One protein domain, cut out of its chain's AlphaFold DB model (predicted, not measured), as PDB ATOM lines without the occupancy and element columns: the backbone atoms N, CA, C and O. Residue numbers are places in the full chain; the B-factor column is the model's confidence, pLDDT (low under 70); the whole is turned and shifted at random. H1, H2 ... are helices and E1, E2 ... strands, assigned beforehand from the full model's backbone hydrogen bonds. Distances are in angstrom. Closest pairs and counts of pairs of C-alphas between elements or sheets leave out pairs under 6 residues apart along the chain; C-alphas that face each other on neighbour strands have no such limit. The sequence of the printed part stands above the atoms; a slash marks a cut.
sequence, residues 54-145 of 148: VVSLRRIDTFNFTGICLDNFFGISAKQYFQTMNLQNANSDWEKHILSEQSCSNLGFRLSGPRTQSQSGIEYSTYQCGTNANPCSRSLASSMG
ATOM      1  N   VAL A  54     109.142 150.223 159.458       90.38
ATOM      2  CA  VAL A  54     108.714 151.502 160.034       90.38
ATOM      3  C   VAL A  54     107.630 152.075 159.143       90.38
ATOM      4  O   VAL A  54     107.844 152.264 157.948       90.38
ATOM      5  N   VAL A  55     106.479 152.382 159.722       88.19
ATOM      6  CA  VAL A  55     105.336 152.936 159.002       88.19
ATOM      7  C   VAL A  55     105.110 154.370 159.455       88.19
ATOM      8  O   VAL A  55     105.039 154.625 160.651       88.19
ATOM      9  N   SER A  56     104.975 155.295 158.509       87.94
ATOM     10  CA  SER A  56     104.406 156.625 158.722       87.94
ATOM     11  C   SER A  56     103.038 156.710 158.059       87.94
ATOM     12  O   SER A  56     102.884 156.332 156.896       87.94
ATOM     13  N   LEU A  57     102.048 157.231 158.772       82.12
ATOM     14  CA  LEU A  57     100.727 157.532 158.240       82.12
ATOM     15  C   LEU A  57     100.409 158.994 158.465       82.12
ATOM     16  O   LEU A  57     100.523 159.498 159.579       82.12
ATOM     17  N   ARG A  58      99.952 159.649 157.402       82.44
ATOM     18  CA  ARG A  58      99.578 161.055 157.398       82.44
ATOM     19  C   ARG A  58      98.136 161.226 156.944       82.44
ATOM     20  O   ARG A  58      97.759 160.756 155.868       82.44
ATOM     21  N   ARG A  59      97.344 161.936 157.742       77.19
ATOM     22  CA  ARG A  59      95.968 162.323 157.415       77.19
ATOM     23  C   ARG A  59      95.965 163.414 156.349       77.19
ATOM     24  O   ARG A  59      96.658 164.417 156.495       77.19
ATOM     25  N   ILE A  60      95.181 163.211 155.293       75.81
ATOM     26  CA  ILE A  60      94.910 164.221 154.261       75.81
ATOM     27  C   ILE A  60      93.644 164.993 154.647       75.81
ATOM     28  O   ILE A  60      93.652 166.219 154.685       75.81
ATOM     29  N   ASP A  61      92.577 164.267 154.983       71.31
ATOM     30  CA  ASP A  61      91.299 164.799 155.462       71.31
ATOM     31  C   ASP A  61      90.599 163.776 156.379       71.31
ATOM     32  O   ASP A  61      91.212 162.791 156.789       71.31
ATOM     33  N   THR A  62      89.332 164.011 156.733       66.19
ATOM     34  CA  THR A  62      88.544 163.147 157.630       66.19
ATOM     35  C   THR A  62      88.480 161.684 157.178       66.19
ATOM     36  O   THR A  62      88.402 160.791 158.017       66.19
ATOM     37  N   PHE A  63      88.530 161.415 155.872       67.06
ATOM     38  CA  PHE A  63      88.333 160.076 155.309       67.06
ATOM     39  C   PHE A  63      89.546 159.550 154.536       67.06
ATOM     40  O   PHE A  63      89.608 158.354 154.243       67.06
ATOM     41  N   ASN A  64      90.508 160.414 154.206       70.75
ATOM     42  CA  ASN A  64      91.643 160.083 153.358       70.75
ATOM     43  C   ASN A  64      92.975 160.166 154.106       70.75
ATOM     44  O   ASN A  64      93.289 161.137 154.798       70.75
ATOM     45  N   PHE A  65      93.811 159.154 153.876       74.44
ATOM     46  CA  PHE A  65      95.135 159.019 154.469       74.44
ATOM     47  C   PHE A  65      96.154 158.628 153.398       74.44
ATOM     48  O   PHE A  65      95.853 157.872 152.470       74.44
ATOM     49  N   THR A  66      97.376 159.122 153.562       80.56
ATOM     50  CA  THR A  66      98.570 158.637 152.860       80.56
ATOM     51  C   THR A  66      99.474 157.908 153.833       80.56
ATOM     52  O   THR A  66      99.510 158.257 155.011       80.56
ATOM     53  N   GLY A  67     100.256 156.955 153.343       84.38
ATOM     54  CA  GLY A  67     101.245 156.265 154.156       84.38
ATOM     55  C   GLY A  67     102.553 156.040 153.423       84.38
ATOM     56  O   GLY A  67     102.570 155.821 152.211       84.38
ATOM     57  N   ILE A  68     103.634 156.039 154.190       87.88
ATOM     58  CA  ILE A  68     104.963 155.602 153.777       87.88
ATOM     59  C   ILE A  68     105.351 154.424 154.665       87.88
ATOM     60  O   ILE A  68     105.185 154.483 155.878       87.88
ATOM     61  N   CYS A  69     105.887 153.362 154.080       88.38
ATOM     62  CA  CYS A  69     106.457 152.247 154.825       88.38
ATOM     63  C   CYS A  69     107.895 152.008 154.384       88.38
ATOM     64  O   CYS A  69     108.194 152.040 153.189       88.38
ATOM     65  N   LEU A  70     108.771 151.788 155.357       91.81
ATOM     66  CA  LEU A  70     110.194 151.554 155.180       91.81
ATOM     67  C   LEU A  70     110.533 150.139 155.659       91.81
ATOM     68  O   LEU A  70     110.216 149.791 156.798       91.81
ATOM     69  N   ASP A  71     111.185 149.334 154.823       90.56
ATOM     70  CA  ASP A  71     111.695 148.005 155.188       90.56
ATOM     71  C   ASP A  71     113.067 147.719 154.552       90.56
ATOM     72  O   ASP A  71     113.661 148.590 153.910       90.56
ATOM     73  N   ASN A  72     113.592 146.501 154.748       90.06
ATOM     74  CA  ASN A  72     114.868 146.051 154.173       90.06
ATOM     75  C   ASN A  72     116.032 147.016 154.460       90.06
ATOM     76  O   ASN A  72     116.806 147.370 153.567       90.06
ATOM     77  N   PHE A  73     116.123 147.461 155.712       90.38
ATOM     78  CA  PHE A  73     117.188 148.337 156.186       90.38
ATOM     79  C   PHE A  73     118.556 147.657 156.059       90.38
ATOM     80  O   PHE A  73     118.707 146.476 156.375       90.38
ATOM     81  N   PHE A  74     119.562 148.411 155.615       88.44
ATOM     82  CA  PHE A  74     120.939 147.932 155.522       88.44
ATOM     83  C   PHE A  74     121.804 148.526 156.634       88.44
ATOM     84  O   PHE A  74     121.759 149.725 156.904       88.44
ATOM     85  N   GLY A  75     122.590 147.681 157.301       85.44
ATOM     86  CA  GLY A  75     123.496 148.089 158.382       85.44
ATOM     87  C   GLY A  75     122.821 148.427 159.717       85.44
ATOM     88  O   GLY A  75     123.506 148.458 160.734       85.44
ATOM     89  N   ILE A  76     121.497 148.624 159.745       89.25
ATOM     90  CA  ILE A  76     120.707 148.826 160.965       89.25
ATOM     91  C   ILE A  76     119.359 148.105 160.882       89.25
ATOM     92  O   ILE A  76     118.877 147.776 159.805       89.25
ATOM     93  N   SER A  77     118.728 147.895 162.032       91.00
ATOM     94  CA  SER A  77     117.347 147.412 162.130       91.00
ATOM     95  C   SER A  77     116.322 148.543 161.991       91.00
ATOM     96  O   SER A  77     116.616 149.710 162.264       91.00
ATOM     97  N   ALA A  78     115.076 148.185 161.667       90.19
ATOM     98  CA  ALA A  78     113.945 149.116 161.622       90.19
ATOM     99  C   ALA A  78     113.745 149.851 162.964       90.19
ATOM    100  O   ALA A  78     113.526 151.061 163.008       90.19
ATOM    101  N   LYS A  79     113.914 149.131 164.081       89.31
ATOM    102  CA  LYS A  79     113.871 149.699 165.435       89.31
ATOM    103  C   LYS A  79     114.980 150.722 165.675       89.31
ATOM    104  O   LYS A  79     114.703 151.798 166.196       89.31
ATOM    105  N   GLN A  80     116.215 150.408 165.280       90.38
ATOM    106  CA  GLN A  80     117.328 151.354 165.386       90.38
ATOM    107  C   GLN A  80     117.075 152.596 164.534       90.38
ATOM    108  O   GLN A  80     117.291 153.694 165.023       90.38
ATOM    109  N   TYR A  81     116.561 152.451 163.309       91.06
ATOM    110  CA  TYR A  81     116.167 153.601 162.491       91.06
ATOM    111  C   TYR A  81     115.145 154.482 163.217       91.06
ATOM    112  O   TYR A  81     115.347 155.686 163.353       91.06
ATOM    113  N   PHE A  82     114.080 153.870 163.741       89.88
ATOM    114  CA  PHE A  82     113.011 154.569 164.453       89.88
ATOM    115  C   PHE A  82     113.520 155.352 165.671       89.88
ATOM    116  O   PHE A  82     113.080 156.475 165.920       89.88
ATOM    117  N   GLN A  83     114.473 154.774 166.406       88.94
ATOM    118  CA  GLN A  83     115.114 155.397 167.564       88.94
ATOM    119  C   GLN A  83     116.099 156.502 167.161       88.94
ATOM    120  O   GLN A  83     116.020 157.603 167.695       88.94
ATOM    121  N   THR A  84     116.989 156.241 166.198       89.38
ATOM    122  CA  THR A  84     118.006 157.195 165.719       89.38
ATOM    123  C   THR A  84     117.373 158.434 165.098       89.38
ATOM    124  O   THR A  84     117.827 159.548 165.341       89.38
ATOM    125  N   MET A  85     116.294 158.252 164.335       87.88
ATOM    126  CA  MET A  85     115.533 159.348 163.732       87.88
ATOM    127  C   MET A  85     114.537 159.989 164.707       87.88
ATOM    128  O   MET A  85     113.838 160.929 164.340       87.88
ATOM    129  N   ASN A  86     114.463 159.491 165.947       88.44
ATOM    130  CA  ASN A  86     113.604 159.999 167.009       88.44
ATOM    131  C   ASN A  86     112.116 160.120 166.609       88.44
ATOM    132  O   ASN A  86     111.423 161.064 166.993       88.44
ATOM    133  N   LEU A  87     111.612 159.155 165.831       86.62
ATOM    134  CA  LEU A  87     110.303 159.261 165.173       86.62
ATOM    135  C   LEU A  87     109.122 159.250 166.146       86.62
ATOM    136  O   LEU A  87     108.077 159.819 165.849       86.62
ATOM    137  N   GLN A  88     109.289 158.674 167.338       81.56
ATOM    138  CA  GLN A  88     108.261 158.719 168.380       81.56
ATOM    139  C   GLN A  88     107.911 160.160 168.788       81.56
ATOM    140  O   GLN A  88     106.748 160.459 169.052       81.56
ATOM    141  N   ASN A  89     108.910 161.048 168.799       82.38
ATOM    142  CA  ASN A  89     108.743 162.467 169.109       82.38
ATOM    143  C   ASN A  89     108.330 163.300 167.886       82.38
ATOM    144  O   ASN A  89     107.916 164.443 168.047       82.38
ATOM    145  N   ALA A  90     108.426 162.737 166.677       83.12
ATOM    146  CA  ALA A  90     107.958 163.367 165.442       83.12
ATOM    147  C   ALA A  90     106.441 163.195 165.218       83.12
ATOM    148  O   ALA A  90     105.875 163.799 164.308       83.12
ATOM    149  N   ASN A  91     105.768 162.399 166.056       83.25
ATOM    150  CA  ASN A  91     104.322 162.216 166.006       83.25
ATOM    151  C   ASN A  91     103.571 163.540 166.231       83.25
ATOM    152  O   ASN A  91     103.837 164.271 167.181       83.25
ATOM    153  N   SER A  92     102.555 163.795 165.411       80.81
ATOM    154  CA  SER A  92     101.668 164.962 165.483       80.81
ATOM    155  C   SER A  92     100.198 164.547 165.360       80.81
ATOM    156  O   SER A  92      99.887 163.357 165.269       80.81
ATOM    157  N   ASP A  93      99.275 165.507 165.364       72.88
ATOM    158  CA  ASP A  93      97.848 165.239 165.122       72.88
ATOM    159  C   ASP A  93      97.565 164.779 163.687       72.88
ATOM    160  O   ASP A  93      96.532 164.171 163.426       72.88
ATOM    161  N   TRP A  94      98.480 165.054 162.754       73.38
ATOM    162  CA  TRP A  94      98.306 164.762 161.331       73.38
ATOM    163  C   TRP A  94      99.215 163.653 160.821       73.38
ATOM    164  O   TRP A  94      98.922 163.102 159.765       73.38
ATOM    165  N   GLU A  95     100.282 163.307 161.540       83.12
ATOM    166  CA  GLU A  95     101.235 162.266 161.155       83.12
ATOM    167  C   GLU A  95     101.627 161.400 162.352       83.12
ATOM    168  O   GLU A  95     101.933 161.917 163.428       83.12
ATOM    169  N   LYS A  96     101.624 160.081 162.167       83.75
ATOM    170  CA  LYS A  96     102.038 159.103 163.175       83.75
ATOM    171  C   LYS A  96     103.040 158.126 162.578       83.75
ATOM    172  O   LYS A  96     102.808 157.584 161.502       83.75
ATOM    173  N   HIS A  97     104.097 157.844 163.324       86.38
ATOM    174  CA  HIS A  97     105.111 156.850 163.015       86.38
ATOM    175  C   HIS A  97     104.990 155.671 163.971       86.38
ATOM    176  O   HIS A  97     104.908 155.880 165.180       86.38
ATOM    177  N   ILE A  98     105.045 154.448 163.448       85.25
ATOM    178  CA  ILE A  98     104.957 153.206 164.219       85.25
ATOM    179  C   ILE A  98     105.954 152.149 163.721       85.25
ATOM    180  O   ILE A  98     106.426 152.202 162.584       85.25
ATOM    181  N   LEU A  99     106.251 151.172 164.577       87.38
ATOM    182  CA  LEU A  99     106.986 149.955 164.221       87.38
ATOM    183  C   LEU A  99     106.000 148.824 163.910       87.38
ATOM    184  O   LEU A  99     104.938 148.757 164.521       87.38
ATOM    185  N   SER A 100     106.362 147.931 162.988       83.62
ATOM    186  CA  SER A 100     105.569 146.746 162.642       83.62
ATOM    187  C   SER A 100     106.456 145.512 162.477       83.62
ATOM    188  O   SER A 100     107.538 145.582 161.893       83.62
ATOM    189  N   GLU A 101     105.980 144.361 162.949       85.62
ATOM    190  CA  GLU A 101     106.609 143.048 162.739       85.62
ATOM    191  C   GLU A 101     106.412 142.510 161.311       85.62
ATOM    192  O   GLU A 101     107.108 141.598 160.877       85.62
ATOM    193  N   GLN A 102     105.487 143.076 160.536       83.56
ATOM    194  CA  GLN A 102     105.246 142.680 159.145       83.56
ATOM    195  C   GLN A 102     106.068 143.534 158.166       83.56
ATOM    196  O   GLN A 102     106.339 144.706 158.442       83.56
ATOM    197  N   SER A 103     106.443 142.975 157.008       86.25
ATOM    198  CA  SER A 103     107.063 143.731 155.906       86.25
ATOM    199  C   SER A 103     106.076 144.715 155.268       86.25
ATOM    200  O   SER A 103     104.858 144.536 155.362       86.25
ATOM    201  N   CYS A 104     106.582 145.723 154.550       85.69
ATOM    202  CA  CYS A 104     105.722 146.703 153.885       85.69
ATOM    203  C   CYS A 104     104.802 146.057 152.842       85.69
ATOM    204  O   CYS A 104     103.632 146.425 152.727       85.69
ATOM    205  N   SER A 105     105.300 145.042 152.132       81.81
ATOM    206  CA  SER A 105     104.515 144.261 151.172       81.81
ATOM    207  C   SER A 105     103.364 143.488 151.825       81.81
ATOM    208  O   SER A 105     102.253 143.509 151.297       81.81
ATOM    209  N   ASN A 106     103.597 142.853 152.980       80.69
ATOM    210  CA  ASN A 106     102.580 142.078 153.702       80.69
ATOM    211  C   ASN A 106     101.489 142.974 154.289       80.69
ATOM    212  O   ASN A 106     100.316 142.615 154.282       80.69
ATOM    213  N   LEU A 107     101.869 144.180 154.714       77.31
ATOM    214  CA  LEU A 107     100.932 145.226 155.113       77.31
ATOM    215  C   LEU A 107     100.104 145.757 153.924       77.31
ATOM    216  O   LEU A 107      99.089 146.420 154.111       77.31
ATOM    217  N   GLY A 108     100.493 145.455 152.684       77.06
ATOM    218  CA  GLY A 108      99.782 145.887 151.485       77.06
ATOM    219  C   GLY A 108     100.199 147.266 150.977       77.06
ATOM    220  O   GLY A 108      99.510 147.817 150.114       77.06
ATOM    221  N   PHE A 109     101.323 147.817 151.454       81.06
ATOM    222  CA  PHE A 109     101.967 148.932 150.764       81.06
ATOM    223  C   PHE A 109     102.461 148.453 149.398       81.06
ATOM    224  O   PHE A 109     103.015 147.362 149.255       81.06
ATOM    225  N   ARG A 110     102.238 149.273 148.373       74.25
ATOM    226  CA  ARG A 110     102.625 148.968 146.993       74.25
ATOM    227  C   ARG A 110     103.619 150.017 146.500       74.25
ATOM    228  O   ARG A 110     103.910 150.973 147.209       74.25
ATOM    229  N   LEU A 111     104.151 149.813 145.295       65.12
ATOM    230  CA  LEU A 111     105.154 150.688 144.675       65.12
ATOM    231  C   LEU A 111     106.452 150.744 145.497       65.12
ATOM    232  O   LEU A 111     106.753 151.759 146.119       65.12
ATOM    233  N   SER A 112     107.228 149.655 145.490       60.62
ATOM    234  CA  SER A 112     108.610 149.722 145.971       60.62
ATOM    235  C   SER A 112     109.373 150.707 145.087       60.62
ATOM    236  O   SER A 112     109.613 150.432 143.907       60.62
ATOM    237  N   GLY A 113     109.734 151.862 145.637       60.91
ATOM    238  CA  GLY A 113     110.753 152.699 145.021       60.91
ATOM    239  C   GLY A 113     112.096 151.957 145.000       60.91
ATOM    240  O   GLY A 113     112.283 150.991 145.750       60.91
ATOM    241  N   PRO A 114     113.057 152.383 144.166       66.12
ATOM    242  CA  PRO A 114     114.439 151.938 144.321       66.12
ATOM    243  C   PRO A 114     114.931 152.218 145.753       66.12
ATOM    244  O   PRO A 114     114.405 153.105 146.437       66.12
ATOM    245  N   ARG A 115     115.944 151.462 146.209       77.56
ATOM    246  CA  ARG A 115     116.578 151.685 147.520       77.56
ATOM    247  C   ARG A 115     116.866 153.172 147.708       77.56
ATOM    248  O   ARG A 115     117.487 153.809 146.862       77.56
ATOM    249  N   THR A 116     116.356 153.711 148.804       83.06
ATOM    250  CA  THR A 116     116.467 155.116 149.168       83.06
ATOM    251  C   THR A 116     117.523 155.243 150.255       83.06
ATOM    252  O   THR A 116     117.566 154.428 151.175       83.06
ATOM    253  N   GLN A 117     118.361 156.273 150.159       87.25
ATOM    254  CA  GLN A 117     119.314 156.625 151.202       87.25
ATOM    255  C   GLN A 117     118.823 157.884 151.926       87.25
ATOM    256  O   GLN A 117     118.510 158.893 151.295       87.25
ATOM    257  N   SER A 118     118.724 157.827 153.254       85.12
ATOM    258  CA  SER A 118     118.466 159.020 154.073       85.12
ATOM    259  C   SER A 118     119.646 159.994 154.047       85.12
ATOM    260  O   SER A 118     120.769 159.626 153.712       85.12
ATOM    261  N   GLN A 119     119.416 161.226 154.513       84.06
ATOM    262  CA  GLN A 119     120.476 162.225 154.712       84.06
ATOM    263  C   GLN A 119     121.602 161.732 155.638       84.06
ATOM    264  O   GLN A 119     122.745 162.149 155.496       84.06
ATOM    265  N   SER A 120     121.291 160.818 156.559       82.12
ATOM    266  CA  SER A 120     122.254 160.198 157.474       82.12
ATOM    267  C   SER A 120     122.961 158.971 156.879       82.12
ATOM    268  O   SER A 120     123.622 158.239 157.607       82.12
ATOM    269  N   GLY A 121     122.798 158.701 155.579       86.75
ATOM    270  CA  GLY A 121     123.458 157.596 154.879       86.75
ATOM    271  C   GLY A 121     122.795 156.226 155.049       86.75
ATOM    272  O   GLY A 121     123.252 155.253 154.456       86.75
ATOM    273  N   ILE A 122     121.709 156.129 155.821       88.88
ATOM    274  CA  ILE A 122     120.992 154.866 156.050       88.88
ATOM    275  C   ILE A 122     120.205 154.492 154.798       88.88
ATOM    276  O   ILE A 122     119.400 155.302 154.332       88.88
ATOM    277  N   GLU A 123     120.391 153.265 154.315       91.94
ATOM    278  CA  GLU A 123     119.675 152.708 153.167       91.94
ATOM    279  C   GLU A 123     118.488 151.832 153.589       91.94
ATOM    280  O   GLU A 123     118.587 151.029 154.521       91.94
ATOM    281  N   TYR A 124     117.374 151.970 152.870       91.81
ATOM    282  CA  TYR A 124     116.139 151.204 153.062       91.81
ATOM    283  C   TYR A 124     115.313 151.161 151.772       91.81
ATOM    284  O   TYR A 124     115.569 151.890 150.812       91.81
ATOM    285  N   SER A 125     114.303 150.299 151.739       90.81
ATOM    286  CA  SER A 125     113.297 150.278 150.675       90.81
ATOM    287  C   SER A 125     112.074 151.082 151.107       90.81
ATOM    288  O   SER A 125     111.606 150.931 152.233       90.81
ATOM    289  N   THR A 126     111.561 151.927 150.216       88.94
ATOM    290  CA  THR A 126     110.422 152.815 150.490       88.94
ATOM    291  C   THR A 126     109.204 152.360 149.701       88.94
ATOM    292  O   THR A 126     109.287 152.159 148.489       88.94
ATOM    293  N   TYR A 127     108.065 152.258 150.374       87.88
ATOM    294  CA  TYR A 127     106.774 151.901 149.795       87.88
ATOM    295  C   TYR A 127     105.748 152.953 150.175       87.88
ATOM    296  O   TYR A 127     105.872 153.605 151.215       87.88
ATOM    297  N   GLN A 128     104.722 153.112 149.347       85.00
ATOM    298  CA  GLN A 128     103.722 154.152 149.544       85.00
ATOM    299  C   GLN A 128     102.308 153.603 149.370       85.00
ATOM    300  O   GLN A 128     102.053 152.652 148.629       85.00
ATOM    301  N   CYS A 129     101.362 154.212 150.070       78.56
ATOM    302  CA  CYS A 129      99.937 154.013 149.844       78.56
ATOM    303  C   CYS A 129      99.211 155.358 149.916       78.56
ATOM    304  O   CYS A 129      99.684 156.294 150.563       78.56
ATOM    305  N   GLY A 130      98.063 155.456 149.242       69.88
ATOM    306  CA  GLY A 130      97.321 156.708 149.141       69.88
ATOM    307  C   GLY A 130      97.853 157.606 148.026       69.88
ATOM    308  O   GLY A 130      98.605 158.547 148.249       69.88
ATOM    309  N   THR A 131      97.406 157.329 146.807       53.72
ATOM    310  CA  THR A 131      97.210 158.345 145.761       53.72
ATOM    311  C   THR A 131      95.783 158.179 145.233       53.72
ATOM    312  O   THR A 131      95.187 157.128 145.470       53.72
ATOM    313  N   ASN A 132      95.224 159.197 144.563       47.50
ATOM    314  CA  ASN A 132      93.802 159.357 144.176       47.50
ATOM    315  C   ASN A 132      93.065 158.122 143.586       47.50
ATOM    316  O   ASN A 132      91.848 158.170 143.439       47.50
ATOM    317  N   ALA A 133      93.760 157.031 143.246       46.22
ATOM    318  CA  ALA A 133      93.205 155.785 142.718       46.22
ATOM    319  C   ALA A 133      93.219 154.577 143.691       46.22
ATOM    320  O   ALA A 133      92.538 153.596 143.414       46.22
ATOM    321  N   ASN A 134      93.974 154.601 144.801       55.66
ATOM    322  CA  ASN A 134      94.039 153.494 145.770       55.66
ATOM    323  C   ASN A 134      94.344 154.010 147.194       55.66
ATOM    324  O   ASN A 134      95.513 154.278 147.510       55.66
ATOM    325  N   PRO A 135      93.329 154.153 148.069       58.50
ATOM    326  CA  PRO A 135      93.558 154.486 149.471       58.50
ATOM    327  C   PRO A 135      94.335 153.362 150.167       58.50
ATOM    328  O   PRO A 135      94.264 152.196 149.771       58.50
ATOM    329  N   CYS A 136      95.080 153.704 151.221       67.19
ATOM    330  CA  CYS A 136      95.650 152.704 152.121       67.19
ATOM    331  C   CYS A 136      94.529 151.754 152.588       67.19
ATOM    332  O   CYS A 136      93.461 152.212 152.998       67.19
ATOM    333  N   SER A 137      94.722 150.439 152.444       59.94
ATOM    334  CA  SER A 137      93.654 149.458 152.697       59.94
ATOM    335  C   SER A 137      93.087 149.597 154.120       59.94
ATOM    336  O   SER A 137      93.841 149.844 155.055       59.94
ATOM    337  N   ARG A 138      91.770 149.417 154.331       54.56
ATOM    338  CA  ARG A 138      91.178 149.462 155.691       54.56
ATOM    339  C   ARG A 138      91.832 148.461 156.647       54.56
ATOM    340  O   ARG A 138      91.970 148.761 157.827       54.56
ATOM    341  N   SER A 139      92.291 147.323 156.118       54.75
ATOM    342  CA  SER A 139      93.095 146.337 156.844       54.75
ATOM    343  C   SER A 139      94.367 146.936 157.441       54.75
ATOM    344  O   SER A 139      94.712 146.563 158.553       54.75
ATOM    345  N   LEU A 140      95.002 147.892 156.753       59.94
ATOM    346  CA  LEU A 140      96.193 148.615 157.202       59.94
ATOM    347  C   LEU A 140      95.912 149.468 158.443       59.94
ATOM    348  O   LEU A 140      96.670 149.443 159.406       59.94
ATOM    349  N   ALA A 141      94.799 150.203 158.427       56.66
ATOM    350  CA  ALA A 141      94.372 150.996 159.571       56.66
ATOM    351  C   ALA A 141      94.012 150.069 160.754       56.66
ATOM    352  O   ALA A 141      94.520 150.212 161.863       56.66
ATOM    353  N   SER A 142      93.232 149.017 160.521       56.97
ATOM    354  CA  SER A 142      92.874 148.096 161.607       56.97
ATOM    355  C   SER A 142      94.065 147.296 162.162       56.97
ATOM    356  O   SER A 142      94.145 147.094 163.370       56.97
ATOM    357  N   SER A 143      95.019 146.864 161.324       51.38
ATOM    358  CA  SER A 143      96.176 146.056 161.754       51.38
ATOM    359  C   SER A 143      97.223 146.855 162.524       51.38
ATOM    360  O   SER A 143      98.128 146.275 163.110       51.38
ATOM    361  N   MET A 144      97.122 148.181 162.490       53.16
ATOM    362  CA  MET A 144      98.028 149.089 163.184       53.16
ATOM    363  C   MET A 144      97.429 149.624 164.486       53.16
ATOM    364  O   MET A 144      98.129 150.306 165.219       53.16
ATOM    365  N   GLY A 145      96.173 149.285 164.806       45.34
ATOM    366  CA  GLY A 145      95.495 149.742 166.020       45.34
ATOM    367  C   GLY A 145      94.674 151.022 165.845       45.34
ATOM    368  O   GLY A 145      94.280 151.627 166.840       45.34
TER     369      GLY A 145
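AT A GLANCE: This is residues 54 to 145 of the 148 residues of an uncharacterized protein of Leptospira ryugenii (UniProt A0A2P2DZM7). A strongly twisted sheet of four strands forms a slab, with two short helices, H1 and H2, over one of its faces; a long loop, residues 101 to 122, leads from one edge strand to the other, and the small helix H3 near the end only grazes the sheet. The 92 printed residues hold three named helices and four named strands, in the order E1 E2 H1 H2 E3 E4 H3; the sheet runs E3 E1 E2 E4, antiparallel throughout. The class is mixed, helices and strands, with under half of the residues, 43, in named elements. The whole is compact, with a radius of gyration of the C-alphas of 12.8 A and spans of 36 by 27 by 23 A.

IN THESE COORDINATES: E1, residues 54 to 59, begins at C-alpha 54 (108.714, 151.502, 160.034) and is 16.9 A long. E2, residues 65 to 71, measures 19.9 A, E3, residues 95 to 100, 16.2 A, and E4, residues 123 to 129, 20.1 A. H1 is residues 78 to 84, 9.9 A; H2 is residues 87 to 90, 4.7 A; H3 is residues 138 to 143, 8.6 A, ending at C-alpha 143 (96.176, 146.056, 161.754).

HOW THE PARTS SIT: E1 and E2 form a hairpin, with N 56 and O 68 2.8 A apart. E4 pairs with E2, N 127 and O 69 at 2.8 A, and E3 with E1, N 98 and O 55 at 2.8 A. H1 is on the sheet at a height of 8.8 A, along the strands at 18 degrees to E1 on the local plane; the closest C-alphas of H1 and E1 are those of Ala 78 and Val 54, 6.0 A. H2 is on the same face, only just over E3 with 3 of its C-alphas; the closest C-alphas are those of Leu 87 and His 97, 6.1 A. E2, H1, H2 and E3 make a split strand-helix-strand unit, two strands running the same way with E1 between them, and its crossover is right-handed. H3 is apart from H1 and H2. In H1 and H3 every O i to N i+4 pair is within hydrogen-bond range; H2 is too short for such a pair.

THE WHOLE: The farthest C-alphas, those of Thr 62 and Gly 75, are 38.1 A apart. The printed part has no cut; E3 to E4 is a long link of 22 residues, whose residues 116 to 117 pair antiparallel with residues 123 to 124 of E4. The mean pLDDT of the printed part is 78.2, and it is under 70 at residues 62 to 63, 111 to 114 and 130 to 145.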